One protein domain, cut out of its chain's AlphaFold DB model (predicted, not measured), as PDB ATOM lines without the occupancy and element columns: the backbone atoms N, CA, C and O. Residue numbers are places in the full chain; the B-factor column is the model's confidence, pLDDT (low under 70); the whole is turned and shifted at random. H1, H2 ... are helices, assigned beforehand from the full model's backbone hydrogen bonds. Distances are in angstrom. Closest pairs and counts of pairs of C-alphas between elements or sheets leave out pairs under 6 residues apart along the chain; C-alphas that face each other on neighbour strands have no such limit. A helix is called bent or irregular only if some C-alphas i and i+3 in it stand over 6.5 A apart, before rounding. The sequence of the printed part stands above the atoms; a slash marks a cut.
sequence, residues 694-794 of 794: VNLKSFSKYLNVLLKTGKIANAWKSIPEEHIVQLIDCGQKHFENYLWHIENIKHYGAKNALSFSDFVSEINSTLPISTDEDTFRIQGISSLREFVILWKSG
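AT A GLANCE: This is residues 694 to 794 of the 794 residues of an uncharacterized protein of Megaselia scalaris (UniProt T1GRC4). One long helix, H5, runs through the middle of a compact group of helices, with H1, H4 and the arm H3b packed lengthwise around it. H3 folds back on itself into two arms, H3a and H3b, and the short H2 packs on residues 787 to 791 of H5. The 101 printed residues hold five named helices, H1 to H5 in chain order, and no named strand; the class is all helix. The radius of gyration of the C-alphas is 12.9 A, and the spans are 38 by 29 by 23 A.

IN THESE COORDINATES: Find C-alpha 696 at (184.770, 143.876, 262.089); from there H1 runs 20.6 A to residue 710. H2 is residues 715 to 718, 5.7 A. H3, residues 721 to 748, was assigned as one helix by its hydrogen bonds but is bent: C-alphas 734 and 737 are 9.0 A apart. Its arms are H3a, residues 721 to 734, 20.7 A, and H3b, residues 737 to 748, 19.0 A. Both are irregular: C-alphas 730 and 733 are 6.7 A apart, C-alphas 737 and 740 7.3 A. H4 is residues 756 to 766, 15.6 A. H5, residues 772 to 793, runs 32.2 A to C-alpha 793 at (205.923, 154.993, 274.806).

HOW THE PARTS SIT: Start at the hub, H5. H1 touches it the same way at a shallow tilt of 31 degrees, closest at the C-alphas of Ser 700 and Gly 780, 3.8 A. H3b touches it at Ile 742 and Arg 785, closest C-alphas 5.6 A. H4 and H5 form a helical hairpin, closest at the C-alphas of Ile 763 and Ile 778, 7.2 A, with a shallow tilt of 34.5 degrees, only just short of steep. H1, H3a and H5 make an up and down bundle, each running against the one before. Every O i to N i+4 pair is within hydrogen-bond range in H1, H4 and H5, against 8 of 10 in H3a and 6 of 8 in H3b; H2 is too short for one.

THE WHOLE: The C-alphas farthest apart, of Ser 718 and Ser 770, are 37.9 A apart. The printed part has no cut, and no link is long. Look for pLDDT under 70 at residues 709 to 715, 717 to 718, 766 to 772 and 794.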
ATOM      1  N   VAL A 694     186.408 147.539 255.579       74.06
ATOM      2  CA  VAL A 694     186.785 146.246 256.187       74.06
ATOM      3  C   VAL A 694     185.770 145.849 257.271       74.06
ATOM      4  O   VAL A 694     185.338 146.679 258.072       74.06
ATOM      5  N   ASN A 695     185.356 144.577 257.270       80.19
ATOM      6  CA  ASN A 695     184.425 144.042 258.264       80.19
ATOM      7  C   ASN A 695     185.104 143.862 259.636       80.19
ATOM      8  O   ASN A 695     186.318 143.670 259.720       80.19
ATOM      9  N   LEU A 696     184.306 143.900 260.702       79.44
ATOM     10  CA  LEU A 696     184.770 143.876 262.089       79.44
ATOM     11  C   LEU A 696     185.690 142.681 262.394       79.44
ATOM     12  O   LEU A 696     186.792 142.858 262.900       79.44
ATOM     13  N   LYS A 697     185.277 141.462 262.031       76.00
ATOM     14  CA  LYS A 697     186.029 140.227 262.312       76.00
ATOM     15  C   LYS A 697     187.416 140.229 261.666       76.00
ATOM     16  O   LYS A 697     188.402 139.863 262.308       76.00
ATOM     17  N   SER A 698     187.508 140.646 260.405       74.25
ATOM     18  CA  SER A 698     188.782 140.764 259.690       74.25
ATOM     19  C   SER A 698     189.641 141.894 260.250       74.25
ATOM     20  O   SER A 698     190.850 141.716 260.396       74.25
ATOM     21  N   PHE A 699     189.028 143.025 260.611       81.62
ATOM     22  CA  PHE A 699     189.736 144.164 261.191       81.62
ATOM     23  C   PHE A 699     190.332 143.825 262.564       81.62
ATOM     24  O   PHE A 699     191.522 144.031 262.782       81.62
ATOM     25  N   SER A 700     189.561 143.195 263.452       80.25
ATOM     26  CA  SER A 700     190.026 142.780 264.781       80.25
ATOM     27  C   SER A 700     191.147 141.745 264.723       80.25
ATOM     28  O   SER A 700     192.112 141.825 265.485       80.25
ATOM     29  N   LYS A 701     191.071 140.792 263.785       78.38
ATOM     30  CA  LYS A 701     192.168 139.842 263.540       78.38
ATOM     31  C   LYS A 701     193.420 140.551 263.031       78.38
ATOM     32  O   LYS A 701     194.508 140.251 263.516       78.38
ATOM     33  N   TYR A 702     193.271 141.493 262.100       77.50
ATOM     34  CA  TYR A 702     194.382 142.299 261.599       77.50
ATOM     35  C   TYR A 702     195.047 143.111 262.720       77.50
ATOM     36  O   TYR A 702     196.265 143.051 262.852       77.50
ATOM     37  N   LEU A 703     194.270 143.781 263.580       79.62
ATOM     38  CA  LEU A 703     194.779 144.557 264.720       79.62
ATOM     39  C   LEU A 703     195.525 143.692 265.743       79.62
ATOM     40  O   LEU A 703     196.588 144.076 266.220       79.62
ATOM     41  N   ASN A 704     195.015 142.499 266.049       79.94
ATOM     42  CA  ASN A 704     195.699 141.565 266.944       79.94
ATOM     43  C   ASN A 704     197.024 141.062 266.341       79.94
ATOM     44  O   ASN A 704     198.035 140.956 267.034       79.94
ATOM     45  N   VAL A 705     197.052 140.791 265.031       73.88
ATOM     46  CA  VAL A 705     198.296 140.452 264.324       73.88
ATOM     47  C   VAL A 705     199.259 141.641 264.332       73.88
ATOM     48  O   VAL A 705     200.437 141.448 264.624       73.88
ATOM     49  N   LEU A 706     198.778 142.863 264.090       74.81
ATOM     50  CA  LEU A 706     199.574 144.092 264.131       74.81
ATOM     51  C   LEU A 706     200.201 144.322 265.516       74.81
ATOM     52  O   LEU A 706     201.396 144.581 265.609       74.81
ATOM     53  N   LEU A 707     199.435 144.140 266.597       76.81
ATOM     54  CA  LEU A 707     199.939 144.229 267.969       76.81
ATOM     55  C   LEU A 707     201.008 143.170 268.267       76.81
ATOM     56  O   LEU A 707     202.074 143.486 268.795       76.81
ATOM     57  N   LYS A 708     200.734 141.901 267.942       72.62
ATOM     58  CA  LYS A 708     201.666 140.794 268.211       72.62
ATOM     59  C   LYS A 708     202.961 140.916 267.412       72.62
ATOM     60  O   LYS A 708     204.014 140.539 267.913       72.62
ATOM     61  N   THR A 709     202.878 141.439 266.192       64.44
ATOM     62  CA  THR A 709     204.038 141.659 265.320       64.44
ATOM     63  C   THR A 709     204.812 142.909 265.713       64.44
ATOM     64  O   THR A 709     206.029 142.851 265.801       64.44
ATOM     65  N   GLY A 710     204.147 144.001 266.098       64.25
ATOM     66  CA  GLY A 710     204.831 145.174 266.650       64.25
ATOM     67  C   GLY A 710     205.773 144.819 267.810       64.25
ATOM     68  O   GLY A 710     206.873 145.365 267.887       64.25
ATOM     69  N   LYS A 711     205.372 143.852 268.662       66.88
ATOM     70  CA  LYS A 711     206.152 143.365 269.824       66.88
ATOM     71  C   LYS A 711     207.474 142.710 269.456       66.88
ATOM     72  O   LYS A 711     208.372 142.637 270.289       66.88
ATOM     73  N   ILE A 712     207.612 142.261 268.219       58.75
ATOM     74  CA  ILE A 712     208.830 141.652 267.715       58.75
ATOM     75  C   ILE A 712     209.635 142.773 267.042       58.75
ATOM     76  O   ILE A 712     209.166 143.421 266.114       58.75
ATOM     77  N   ALA A 713     210.849 143.018 267.542       58.00
ATOM     78  CA  ALA A 713     211.789 144.034 267.047       58.00
ATOM     79  C   ALA A 713     211.390 145.522 267.229       58.00
ATOM     80  O   ALA A 713     211.996 146.384 266.599       58.00
ATOM     81  N   ASN A 714     210.437 145.855 268.117       63.62
ATOM     82  CA  ASN A 714     210.004 147.239 268.414       63.62
ATOM     83  C   ASN A 714     209.538 148.037 267.174       63.62
ATOM     84  O   ASN A 714     209.696 149.259 267.106       63.62
ATOM     85  N   ALA A 715     208.948 147.352 266.191       60.16
ATOM     86  CA  ALA A 715     208.612 147.914 264.879       60.16
ATOM     87  C   ALA A 715     207.535 149.021 264.910       60.16
ATOM     88  O   ALA A 715     207.353 149.738 263.924       60.16
ATOM     89  N   TRP A 716     206.826 149.211 266.031       70.50
ATOM     90  CA  TRP A 716     205.923 150.355 266.207       70.50
ATOM     91  C   TRP A 716     206.654 151.702 266.124       70.50
ATOM     92  O   TRP A 716     206.079 152.647 265.599       70.50
ATOM     93  N   LYS A 717     207.926 151.803 266.543       65.75
ATOM     94  CA  LYS A 717     208.680 153.078 266.542       65.75
ATOM     95  C   LYS A 717     208.853 153.689 265.147       65.75
ATOM     96  O   LYS A 717     209.026 154.892 265.006       65.75
ATOM     97  N   SER A 718     208.814 152.851 264.119       64.38
ATOM     98  CA  SER A 718     208.985 153.226 262.714       64.38
ATOM     99  C   SER A 718     207.689 153.647 262.008       64.38
ATOM    100  O   SER A 718     207.716 153.885 260.804       64.38
ATOM    101  N   ILE A 719     206.554 153.724 262.715       72.31
ATOM    102  CA  ILE A 719     205.250 154.056 262.123       72.31
ATOM    103  C   ILE A 719     204.974 155.565 262.240       72.31
ATOM    104  O   ILE A 719     204.872 156.062 263.364       72.31
ATOM    105  N   PRO A 720     204.799 156.285 261.113       76.50
ATOM    106  CA  PRO A 720     204.343 157.674 261.094       76.50
ATOM    107  C   PRO A 720     203.009 157.878 261.818       76.50
ATOM    108  O   PRO A 720     202.101 157.051 261.715       76.50
ATOM    109  N   GLU A 721     202.854 159.030 262.472       79.50
ATOM    110  CA  GLU A 721     201.615 159.393 263.170       79.50
ATOM    111  C   GLU A 721     200.387 159.376 262.242       79.50
ATOM    112  O   GLU A 721     199.319 158.920 262.649       79.50
ATOM    113  N   GLU A 722     200.544 159.762 260.971       78.88
ATOM    114  CA  GLU A 722     199.486 159.738 259.946       78.88
ATOM    115  C   GLU A 722     198.814 158.362 259.801       78.88
ATOM    116  O   GLU A 722     197.598 158.256 259.626       78.88
ATOM    117  N   HIS A 723     199.584 157.279 259.925       77.75
ATOM    118  CA  HIS A 723     199.064 155.917 259.818       77.75
ATOM    119  C   HIS A 723     198.339 155.468 261.089       77.75
ATOM    120  O   HIS A 723     197.377 154.703 261.015       77.75
ATOM    121  N   ILE A 724     198.728 155.989 262.254       81.56
ATOM    122  CA  ILE A 724     197.972 155.788 263.494       81.56
ATOM    123  C   ILE A 724     196.609 156.481 263.395       81.56
ATOM    124  O   ILE A 724     195.602 155.878 263.762       81.56
ATOM    125  N   VAL A 725     196.551 157.691 262.823       81.75
ATOM    126  CA  VAL A 725     195.277 158.381 262.543       81.75
ATOM    127  C   VAL A 725     194.399 157.544 261.616       81.75
ATOM    128  O   VAL A 725     193.241 157.295 261.933       81.75
ATOM    129  N   GLN A 726     194.962 157.001 260.536       79.12
ATOM    130  CA  GLN A 726     194.214 156.150 259.610       79.12
ATOM    131  C   GLN A 726     193.643 154.876 260.269       79.12
ATOM    132  O   GLN A 726     192.550 154.438 259.903       79.12
ATOM    133  N   LEU A 727     194.350 154.266 261.229       80.25
ATOM    134  CA  LEU A 727     193.833 153.113 261.984       80.25
ATOM    135  C   LEU A 727     192.673 153.489 262.904       80.25
ATOM    136  O   LEU A 727     191.705 152.730 262.987       80.25
ATOM    137  N   ILE A 728     192.770 154.641 263.572       83.19
ATOM    138  CA  ILE A 728     191.713 155.186 264.432       83.19
ATOM    139  C   ILE A 728     190.471 155.501 263.581       83.19
ATOM    140  O   ILE A 728     189.386 155.018 263.902       83.19
ATOM    141  N   ASP A 729     190.644 156.150 262.424       79.81
ATOM    142  CA  ASP A 729     189.569 156.427 261.458       79.81
ATOM    143  C   ASP A 729     188.880 155.144 260.958       79.81
ATOM    144  O   ASP A 729     187.655 155.066 260.874       79.81
ATOM    145  N   CYS A 730     189.646 154.094 260.629       79.94
ATOM    146  CA  CYS A 730     189.067 152.804 260.222       79.94
ATOM    147  C   CYS A 730     188.291 152.129 261.363       79.94
ATOM    148  O   CYS A 730     187.339 151.384 261.115       79.94
ATOM    149  N   GLY A 731     188.693 152.395 262.608       78.88
ATOM    150  CA  GLY A 731     188.013 151.949 263.815       78.88
ATOM    151  C   GLY A 731     186.723 152.703 264.124       78.88
ATOM    152  O   GLY A 731     185.890 152.139 264.830       78.88
ATOM    153  N   GLN A 732     186.507 153.899 263.562       81.25
ATOM    154  CA  GLN A 732     185.338 154.748 263.838       81.25
ATOM    155  C   GLN A 732     184.011 154.020 263.634       81.25
ATOM    156  O   GLN A 732     183.143 154.055 264.496       81.25
ATOM    157  N   LYS A 733     183.906 153.245 262.553       78.62
ATOM    158  CA  LYS A 733     182.720 152.432 262.252       78.62
ATOM    159  C   LYS A 733     182.449 151.321 263.282       78.62
ATOM    160  O   LYS A 733     181.323 150.844 263.386       78.62
ATOM    161  N   HIS A 734     183.484 150.838 263.966       80.81
ATOM    162  CA  HIS A 734     183.446 149.583 264.726       80.81
ATOM    163  C   HIS A 734     183.515 149.778 266.243       80.81
ATOM    164  O   HIS A 734     183.025 148.919 266.976       80.81
ATOM    165  N   PHE A 735     184.130 150.870 266.705       82.38
ATOM    166  CA  PHE A 735     184.531 151.089 268.102       82.38
ATOM    167  C   PHE A 735     184.066 152.440 268.677       82.38
ATOM    168  O   PHE A 735     184.533 152.828 269.744       82.38
ATOM    169  N   GLU A 736     183.180 153.148 267.969       71.31
ATOM    170  CA  GLU A 736     182.782 154.557 268.153       71.31
ATOM    171  C   GLU A 736     182.778 155.056 269.614       71.31
ATOM    172  O   GLU A 736     183.509 155.987 269.946       71.31
ATOM    173  N   ASN A 737     182.073 154.370 270.520       71.50
ATOM    174  CA  ASN A 737     181.915 154.772 271.929       71.50
ATOM    175  C   ASN A 737     183.196 154.731 272.786       71.50
ATOM    176  O   ASN A 737     183.200 155.237 273.906       71.50
ATOM    177  N   TYR A 738     184.281 154.137 272.296       74.94
ATOM    178  CA  TYR A 738     185.488 153.855 273.080       74.94
ATOM    179  C   TYR A 738     186.772 154.386 272.422       74.94
ATOM    180  O   TYR A 738     187.863 154.267 272.987       74.94
ATOM    181  N   LEU A 739     186.669 154.993 271.235       81.69
ATOM    182  CA  LEU A 739     187.817 155.576 270.532       81.69
ATOM    183  C   LEU A 739     188.385 156.800 271.245       81.69
ATOM    184  O   LEU A 739     189.597 156.996 271.198       81.69
ATOM    185  N   TRP A 740     187.555 157.551 271.977       80.06
ATOM    186  CA  TRP A 740     187.992 158.702 272.775       80.06
ATOM    187  C   TRP A 740     189.130 158.334 273.745       80.06
ATOM    188  O   TRP A 740     190.065 159.110 273.945       80.06
ATOM    189  N   HIS A 741     189.112 157.117 274.302       78.69
ATOM    190  CA  HIS A 741     190.170 156.629 275.185       78.69
ATOM    191  C   HIS A 741     191.483 156.411 274.410       78.69
ATOM    192  O   HIS A 741     192.571 156.691 274.918       78.69
ATOM    193  N   ILE A 742     191.409 155.904 273.179       85.50
ATOM    194  CA  ILE A 742     192.577 155.646 272.322       85.50
ATOM    195  C   ILE A 742     193.152 156.969 271.794       85.50
ATOM    196  O   ILE A 742     194.371 157.151 271.785       85.50
ATOM    197  N   GLU A 743     192.294 157.924 271.436       83.56
ATOM    198  CA  GLU A 743     192.695 159.271 271.026       83.56
ATOM    199  C   GLU A 743     193.381 160.042 272.158       83.56
ATOM    200  O   GLU A 743     194.421 160.665 271.929       83.56
ATOM    201  N   ASN A 744     192.878 159.945 273.392       82.44
ATOM    202  CA  ASN A 744     193.525 160.552 274.555       82.44
ATOM    203  C   ASN A 744     194.913 159.953 274.828       82.44
ATOM    204  O   ASN A 744     195.851 160.703 275.099       82.44
ATOM    205  N   ILE A 745     195.082 158.630 274.690       85.69
ATOM    206  CA  ILE A 745     196.406 157.988 274.798       85.69
ATOM    207  C   ILE A 745     197.353 158.521 273.717       85.69
ATOM    208  O   ILE A 745     198.508 158.830 274.013       85.69
ATOM    209  N   LYS A 746     196.880 158.655 272.470       86.31
ATOM    210  CA  LYS A 746     197.684 159.189 271.360       86.31
ATOM    211  C   LYS A 746     198.201 160.605 271.670       86.31
ATOM    212  O   LYS A 746     199.380 160.886 271.431       86.31
ATOM    213  N   HIS A 747     197.354 161.484 272.213       83.31
ATOM    214  CA  HIS A 747     197.705 162.888 272.471       83.31
ATOM    215  C   HIS A 747     198.531 163.071 273.752       83.31
ATOM    216  O   HIS A 747     199.598 163.684 273.706       83.31
ATOM    217  N   TYR A 748     198.087 162.499 274.873       80.38
ATOM    218  CA  TYR A 748     198.625 162.787 276.210       80.38
ATOM    219  C   TYR A 748     199.529 161.681 276.783       80.38
ATOM    220  O   TYR A 748     200.178 161.881 277.811       80.38
ATOM    221  N   GLY A 749     199.623 160.527 276.116       78.44
ATOM    222  CA  GLY A 749     200.395 159.374 276.582       78.44
ATOM    223  C   GLY A 749     199.661 158.512 277.613       78.44
ATOM    224  O   GLY A 749     198.585 158.843 278.102       78.44
ATOM    225  N   ALA A 750     200.252 157.361 277.949       78.69
ATOM    226  CA  ALA A 750     199.592 156.314 278.734       78.69
ATOM    227  C   ALA A 750     199.709 156.463 280.266       78.69
ATOM    228  O   ALA A 750     199.225 155.597 280.987       78.69
ATOM    229  N   LYS A 751     200.336 157.533 280.787       73.19
ATOM    230  CA  LYS A 751     200.626 157.680 282.233       73.19
ATOM    231  C   LYS A 751     199.380 157.635 283.130       73.19
ATOM    232  O   LYS A 751     199.478 157.137 284.242       73.19
ATOM    233  N   ASN A 752     198.240 158.116 282.631       71.81
ATOM    234  CA  ASN A 752     196.954 158.128 283.343       71.81
ATOM    235  C   ASN A 752     195.906 157.212 282.682       71.81
ATOM    236  O   ASN A 752     194.714 157.346 282.942       71.81
ATOM    237  N   ALA A 753     196.326 156.327 281.775       75.50
ATOM    238  CA  ALA A 753     195.422 155.378 281.138       75.50
ATOM    239  C   ALA A 753     195.093 154.231 282.106       75.50
ATOM    240  O   ALA A 753     195.951 153.807 282.879       75.50
ATOM    241  N   LEU A 754     193.871 153.696 282.026       78.81
ATOM    242  CA  LEU A 754     193.450 152.526 282.807       78.81
ATOM    243  C   LEU A 754     194.418 151.340 282.643       78.81
ATOM    244  O   LEU A 754     195.061 151.182 281.598       78.81
ATOM    245  N   SER A 755     194.506 150.457 283.637       79.12
ATOM    246  CA  SER A 755     195.232 149.199 283.444       79.12
ATOM    247  C   SER A 755     194.517 148.332 282.392       79.12
ATOM    248  O   SER A 755     193.327 148.516 282.120       79.12
ATOM    249  N   PHE A 756     195.226 147.390 281.759       78.44
ATOM    250  CA  PHE A 756     194.608 146.501 280.763       78.44
ATOM    251  C   PHE A 756     193.433 145.707 281.359       78.44
ATOM    252  O   PHE A 756     192.403 145.564 280.705       78.44
ATOM    253  N   SER A 757     193.560 145.236 282.607       76.88
ATOM    254  CA  SER A 757     192.489 144.515 283.304       76.88
ATOM    255  C   SER A 757     191.279 145.400 283.580       76.88
ATOM    256  O   SER A 757     190.154 144.955 283.364       76.88
ATOM    257  N   ASP A 758     191.496 146.651 283.990       80.44
ATOM    258  CA  ASP A 758     190.399 147.568 284.320       80.44
ATOM    259  C   ASP A 758     189.663 148.022 283.057       80.44
ATOM    260  O   ASP A 758     188.437 148.030 283.029       80.44
ATOM    261  N   PHE A 759     190.398 148.292 281.973       82.44
ATOM    262  CA  PHE A 759     189.820 148.645 280.675       82.44
ATOM    263  C   PHE A 759     188.981 147.506 280.081       82.44
ATOM    264  O   PHE A 759     187.880 147.729 279.584       82.44
ATOM    265  N   VAL A 760     189.477 146.265 280.144       76.44
ATOM    266  CA  VAL A 760     188.723 145.096 279.667       76.44
ATOM    267  C   VAL A 760     187.500 144.837 280.551       76.44
ATOM    268  O   VAL A 760     186.446 144.485 280.029       76.44
ATOM    269  N   SER A 761     187.604 145.054 281.866       76.00
ATOM    270  CA  SER A 761     186.472 144.957 282.798       76.00
ATOM    271  C   SER A 761     185.387 146.003 282.505       76.00
ATOM    272  O   SER A 761     184.204 145.670 282.468       76.00
ATOM    273  N   GLU A 762     185.779 147.246 282.211       78.94
ATOM    274  CA  GLU A 762     184.869 148.340 281.846       78.94
ATOM    275  C   GLU A 762     184.182 148.113 280.491       78.94
ATOM    276  O   GLU A 762     182.987 148.369 280.340       78.94
ATOM    277  N   ILE A 763     184.896 147.568 279.503       77.12
ATOM    278  CA  ILE A 763     184.280 147.188 278.225       77.12
ATOM    279  C   ILE A 763     183.327 146.006 278.415       77.12
ATOM    280  O   ILE A 763     182.215 146.035 277.899       77.12
ATOM    281  N   ASN A 764     183.722 144.981 279.171       72.12
ATOM    282  CA  ASN A 764     182.880 143.806 279.405       72.12
ATOM    283  C   ASN A 764     181.614 144.130 280.215       72.12
ATOM    284  O   ASN A 764     180.609 143.440 280.067       72.12
ATOM    285  N   SER A 765     181.637 145.163 281.065       71.06
ATOM    286  CA  SER A 765     180.451 145.616 281.803       71.06
ATOM    287  C   SER A 765     179.487 146.438 280.942       71.06
ATOM    288  O   SER A 765     178.294 146.486 281.238       71.06
ATOM    289  N   THR A 766     179.978 147.047 279.858       68.25
ATOM    290  CA  THR A 766     179.193 147.878 278.931       68.25
ATOM    291  C   THR A 766     178.770 147.145 277.647       68.25
ATOM    292  O   THR A 766     177.784 147.536 277.024       68.25
ATOM    293  N   LEU A 767     179.445 146.049 277.281       66.81
ATOM    294  CA  LEU A 767     179.125 145.147 276.168       66.81
ATOM    295  C   LEU A 767     178.985 143.701 276.689       66.81
ATOM    296  O   LEU A 767     179.999 143.022 276.872       66.81
ATOM    297  N   PRO A 768     177.763 143.182 276.916       60.62
ATOM    298  CA  PRO A 768     177.590 141.787 277.310       60.62
ATOM    299  C   PRO A 768     177.992 140.856 276.156       60.62
ATOM    300  O   PRO A 768     177.450 140.953 275.053       60.62
ATOM    301  N   ILE A 769     178.933 139.938 276.408       62.47
ATOM    302  CA  ILE A 769     179.425 138.948 275.432       62.47
ATOM    303  C   ILE A 769     178.296 137.956 275.124       62.47
ATOM    304  O   ILE A 769     178.167 136.914 275.761       62.47
ATOM    305  N   SER A 770     177.442 138.310 274.169       60.62
ATOM    306  CA  SER A 770     176.293 137.500 273.746       60.62
ATOM    307  C   SER A 770     176.438 136.993 272.312       60.62
ATOM    308  O   SER A 770     175.837 135.981 271.954       60.62
ATOM    309  N   THR A 771     177.280 137.648 271.503       69.31
ATOM    310  CA  THR A 771     177.527 137.280 270.109       69.31
ATOM    311  C   THR A 771     179.018 137.134 269.791       69.31
ATOM    312  O   THR A 771     179.896 137.726 270.426       69.31
ATOM    313  N   ASP A 772     179.310 136.365 268.740       67.69
ATOM    314  CA  ASP A 772     180.651 136.244 268.156       67.69
ATOM    315  C   ASP A 772     181.214 137.619 267.740       67.69
ATOM    316  O   ASP A 772     182.418 137.861 267.842       67.69
ATOM    317  N   GLU A 773     180.353 138.546 267.297       71.25
ATOM    318  CA  GLU A 773     180.755 139.905 266.918       71.25
ATOM    319  C   GLU A 773     181.282 140.707 268.109       71.25
ATOM    320  O   GLU A 773     182.312 141.368 267.972       71.25
ATOM    321  N   ASP A 774     180.657 140.605 269.282       76.62
ATOM    322  CA  ASP A 774     181.085 141.342 270.479       76.62
ATOM    323  C   ASP A 774     182.466 140.885 270.956       76.62
ATOM    324  O   ASP A 774     183.319 141.707 271.298       76.62
ATOM    325  N   THR A 775     182.752 139.586 270.839       78.62
ATOM    326  CA  THR A 775     184.086 139.032 271.116       78.62
ATOM    327  C   THR A 775     185.143 139.637 270.185       78.62
ATOM    328  O   THR A 775     186.221 140.044 270.631       78.62
ATOM    329  N   PHE A 776     184.837 139.763 268.886       80.38
ATOM    330  CA  PHE A 776     185.740 140.429 267.945       80.38
ATOM    331  C   PHE A 776     185.847 141.935 268.210       80.38
ATOM    332  O   PHE A 776     186.943 142.474 268.044       80.38
ATOM    333  N   ARG A 777     184.782 142.623 268.647       81.69
ATOM    334  CA  ARG A 777     184.858 144.043 269.047       81.69
ATOM    335  C   ARG A 777     185.833 144.237 270.198       81.69
ATOM    336  O   ARG A 777     186.779 145.011 270.050       81.69
ATOM    337  N   ILE A 778     185.661 143.479 271.280       82.62
ATOM    338  CA  ILE A 778     186.503 143.544 272.484       82.62
ATOM    339  C   ILE A 778     187.963 143.239 272.134       82.62
ATOM    340  O   ILE A 778     188.877 143.969 272.527       82.62
ATOM    341  N   GLN A 779     188.200 142.196 271.335       83.06
ATOM    342  CA  GLN A 779     189.545 141.827 270.897       83.06
ATOM    343  C   GLN A 779     190.195 142.916 270.035       83.06
ATOM    344  O   GLN A 779     191.376 143.228 270.218       83.06
ATOM    345  N   GLY A 780     189.446 143.474 269.083       85.12
ATOM    346  CA  GLY A 780     189.935 144.495 268.160       85.12
ATOM    347  C   GLY A 780     190.322 145.775 268.888       85.12
ATOM    348  O   GLY A 780     191.449 146.247 268.734       85.12
ATOM    349  N   ILE A 781     189.434 146.285 269.742       86.94
ATOM    350  CA  ILE A 781     189.673 147.537 270.457       86.94
ATOM    351  C   ILE A 781     190.791 147.425 271.495       86.94
ATOM    352  O   ILE A 781     191.645 148.309 271.582       86.94
ATOM    353  N   SER A 782     190.856 146.302 272.215       86.00
ATOM    354  CA  SER A 782     191.940 146.034 273.165       86.00
ATOM    355  C   SER A 782     193.290 145.959 272.452       86.00
ATOM    356  O   SER A 782     194.285 146.487 272.946       86.00
ATOM    357  N   SER A 783     193.316 145.358 271.255       86.88
ATOM    358  CA  SER A 783     194.539 145.261 270.452       86.88
ATOM    359  C   SER A 783     195.005 146.626 269.940       86.88
ATOM    360  O   SER A 783     196.199 146.919 269.981       86.88
ATOM    361  N   LEU A 784     194.070 147.471 269.485       86.88
ATOM    362  CA  LEU A 784     194.367 148.822 269.000       86.88
ATOM    363  C   LEU A 784     194.885 149.725 270.124       86.88
ATOM    364  O   LEU A 784     195.894 150.404 269.950       86.88
ATOM    365  N   ARG A 785     194.238 149.696 271.294       88.31
ATOM    366  CA  ARG A 785     194.650 150.476 272.466       88.31
ATOM    367  C   ARG A 785     196.074 150.149 272.900       88.31
ATOM    368  O   ARG A 785     196.894 151.050 273.043       88.31
ATOM    369  N   GLU A 786     196.364 148.865 273.091       86.06
ATOM    370  CA  GLU A 786     197.682 148.404 273.532       86.06
ATOM    371  C   GLU A 786     198.771 148.778 272.518       86.06
ATOM    372  O   GLU A 786     199.871 149.189 272.883       86.06
ATOM    373  N   PHE A 787     198.447 148.703 271.228       84.50
ATOM    374  CA  PHE A 787     199.362 149.097 270.168       84.50
ATOM    375  C   PHE A 787     199.697 150.595 270.207       84.50
ATOM    376  O   PHE A 787     200.866 150.959 270.096       84.50
ATOM    377  N   VAL A 788     198.699 151.463 270.420       85.44
ATOM    378  CA  VAL A 788     198.895 152.923 270.517       85.44
ATOM    379  C   VAL A 788     199.681 153.311 271.776       85.44
ATOM    380  O   VAL A 788     200.515 154.214 271.714       85.44
ATOM    381  N   ILE A 789     199.484 152.605 272.897       85.25
ATOM    382  CA  ILE A 789     200.299 152.775 274.114       85.25
ATOM    383  C   ILE A 789     201.772 152.483 273.814       85.25
ATOM    384  O   ILE A 789     202.634 153.315 274.103       85.25
ATOM    385  N   LEU A 790     202.057 151.329 273.197       81.88
ATOM    386  CA  LEU A 790     203.422 150.915 272.861       81.88
ATOM    387  C   LEU A 790     204.079 151.878 271.867       81.88
ATOM    388  O   LEU A 790     205.228 152.267 272.076       81.88
ATOM    389  N   TRP A 791     203.334 152.327 270.853       83.56
ATOM    390  CA  TRP A 791     203.781 153.334 269.889       83.56
ATOM    391  C   TRP A 791     204.164 154.658 270.560       83.56
ATOM    392  O   TRP A 791     205.245 155.168 270.302       83.56
ATOM    393  N   LYS A 792     203.325 155.190 271.462       82.56
ATOM    394  CA  LYS A 792     203.570 156.480 272.135       82.56
ATOM    395  C   LYS A 792     204.669 156.412 273.205       82.56
ATOM    396  O   LYS A 792     205.249 157.437 273.551       82.56
ATOM    397  N   SER A 793     204.900 155.229 273.775       73.75
ATOM    398  CA  SER A 793     205.923 154.993 274.806       73.75
ATOM    399  C   SER A 793     207.340 154.795 274.257       73.75
ATOM    400  O   SER A 793     208.301 154.871 275.024       73.75
ATOM    401  N   GLY A 794     207.460 154.481 272.964       61.84
ATOM    402  CA  GLY A 794     208.725 154.229 272.276       61.84
ATOM    403  C   GLY A 794     209.290 155.479 271.638       61.84
ATOM    404  O   GLY A 794     210.541 155.493 271.534       61.84
TER     405      GLY A 794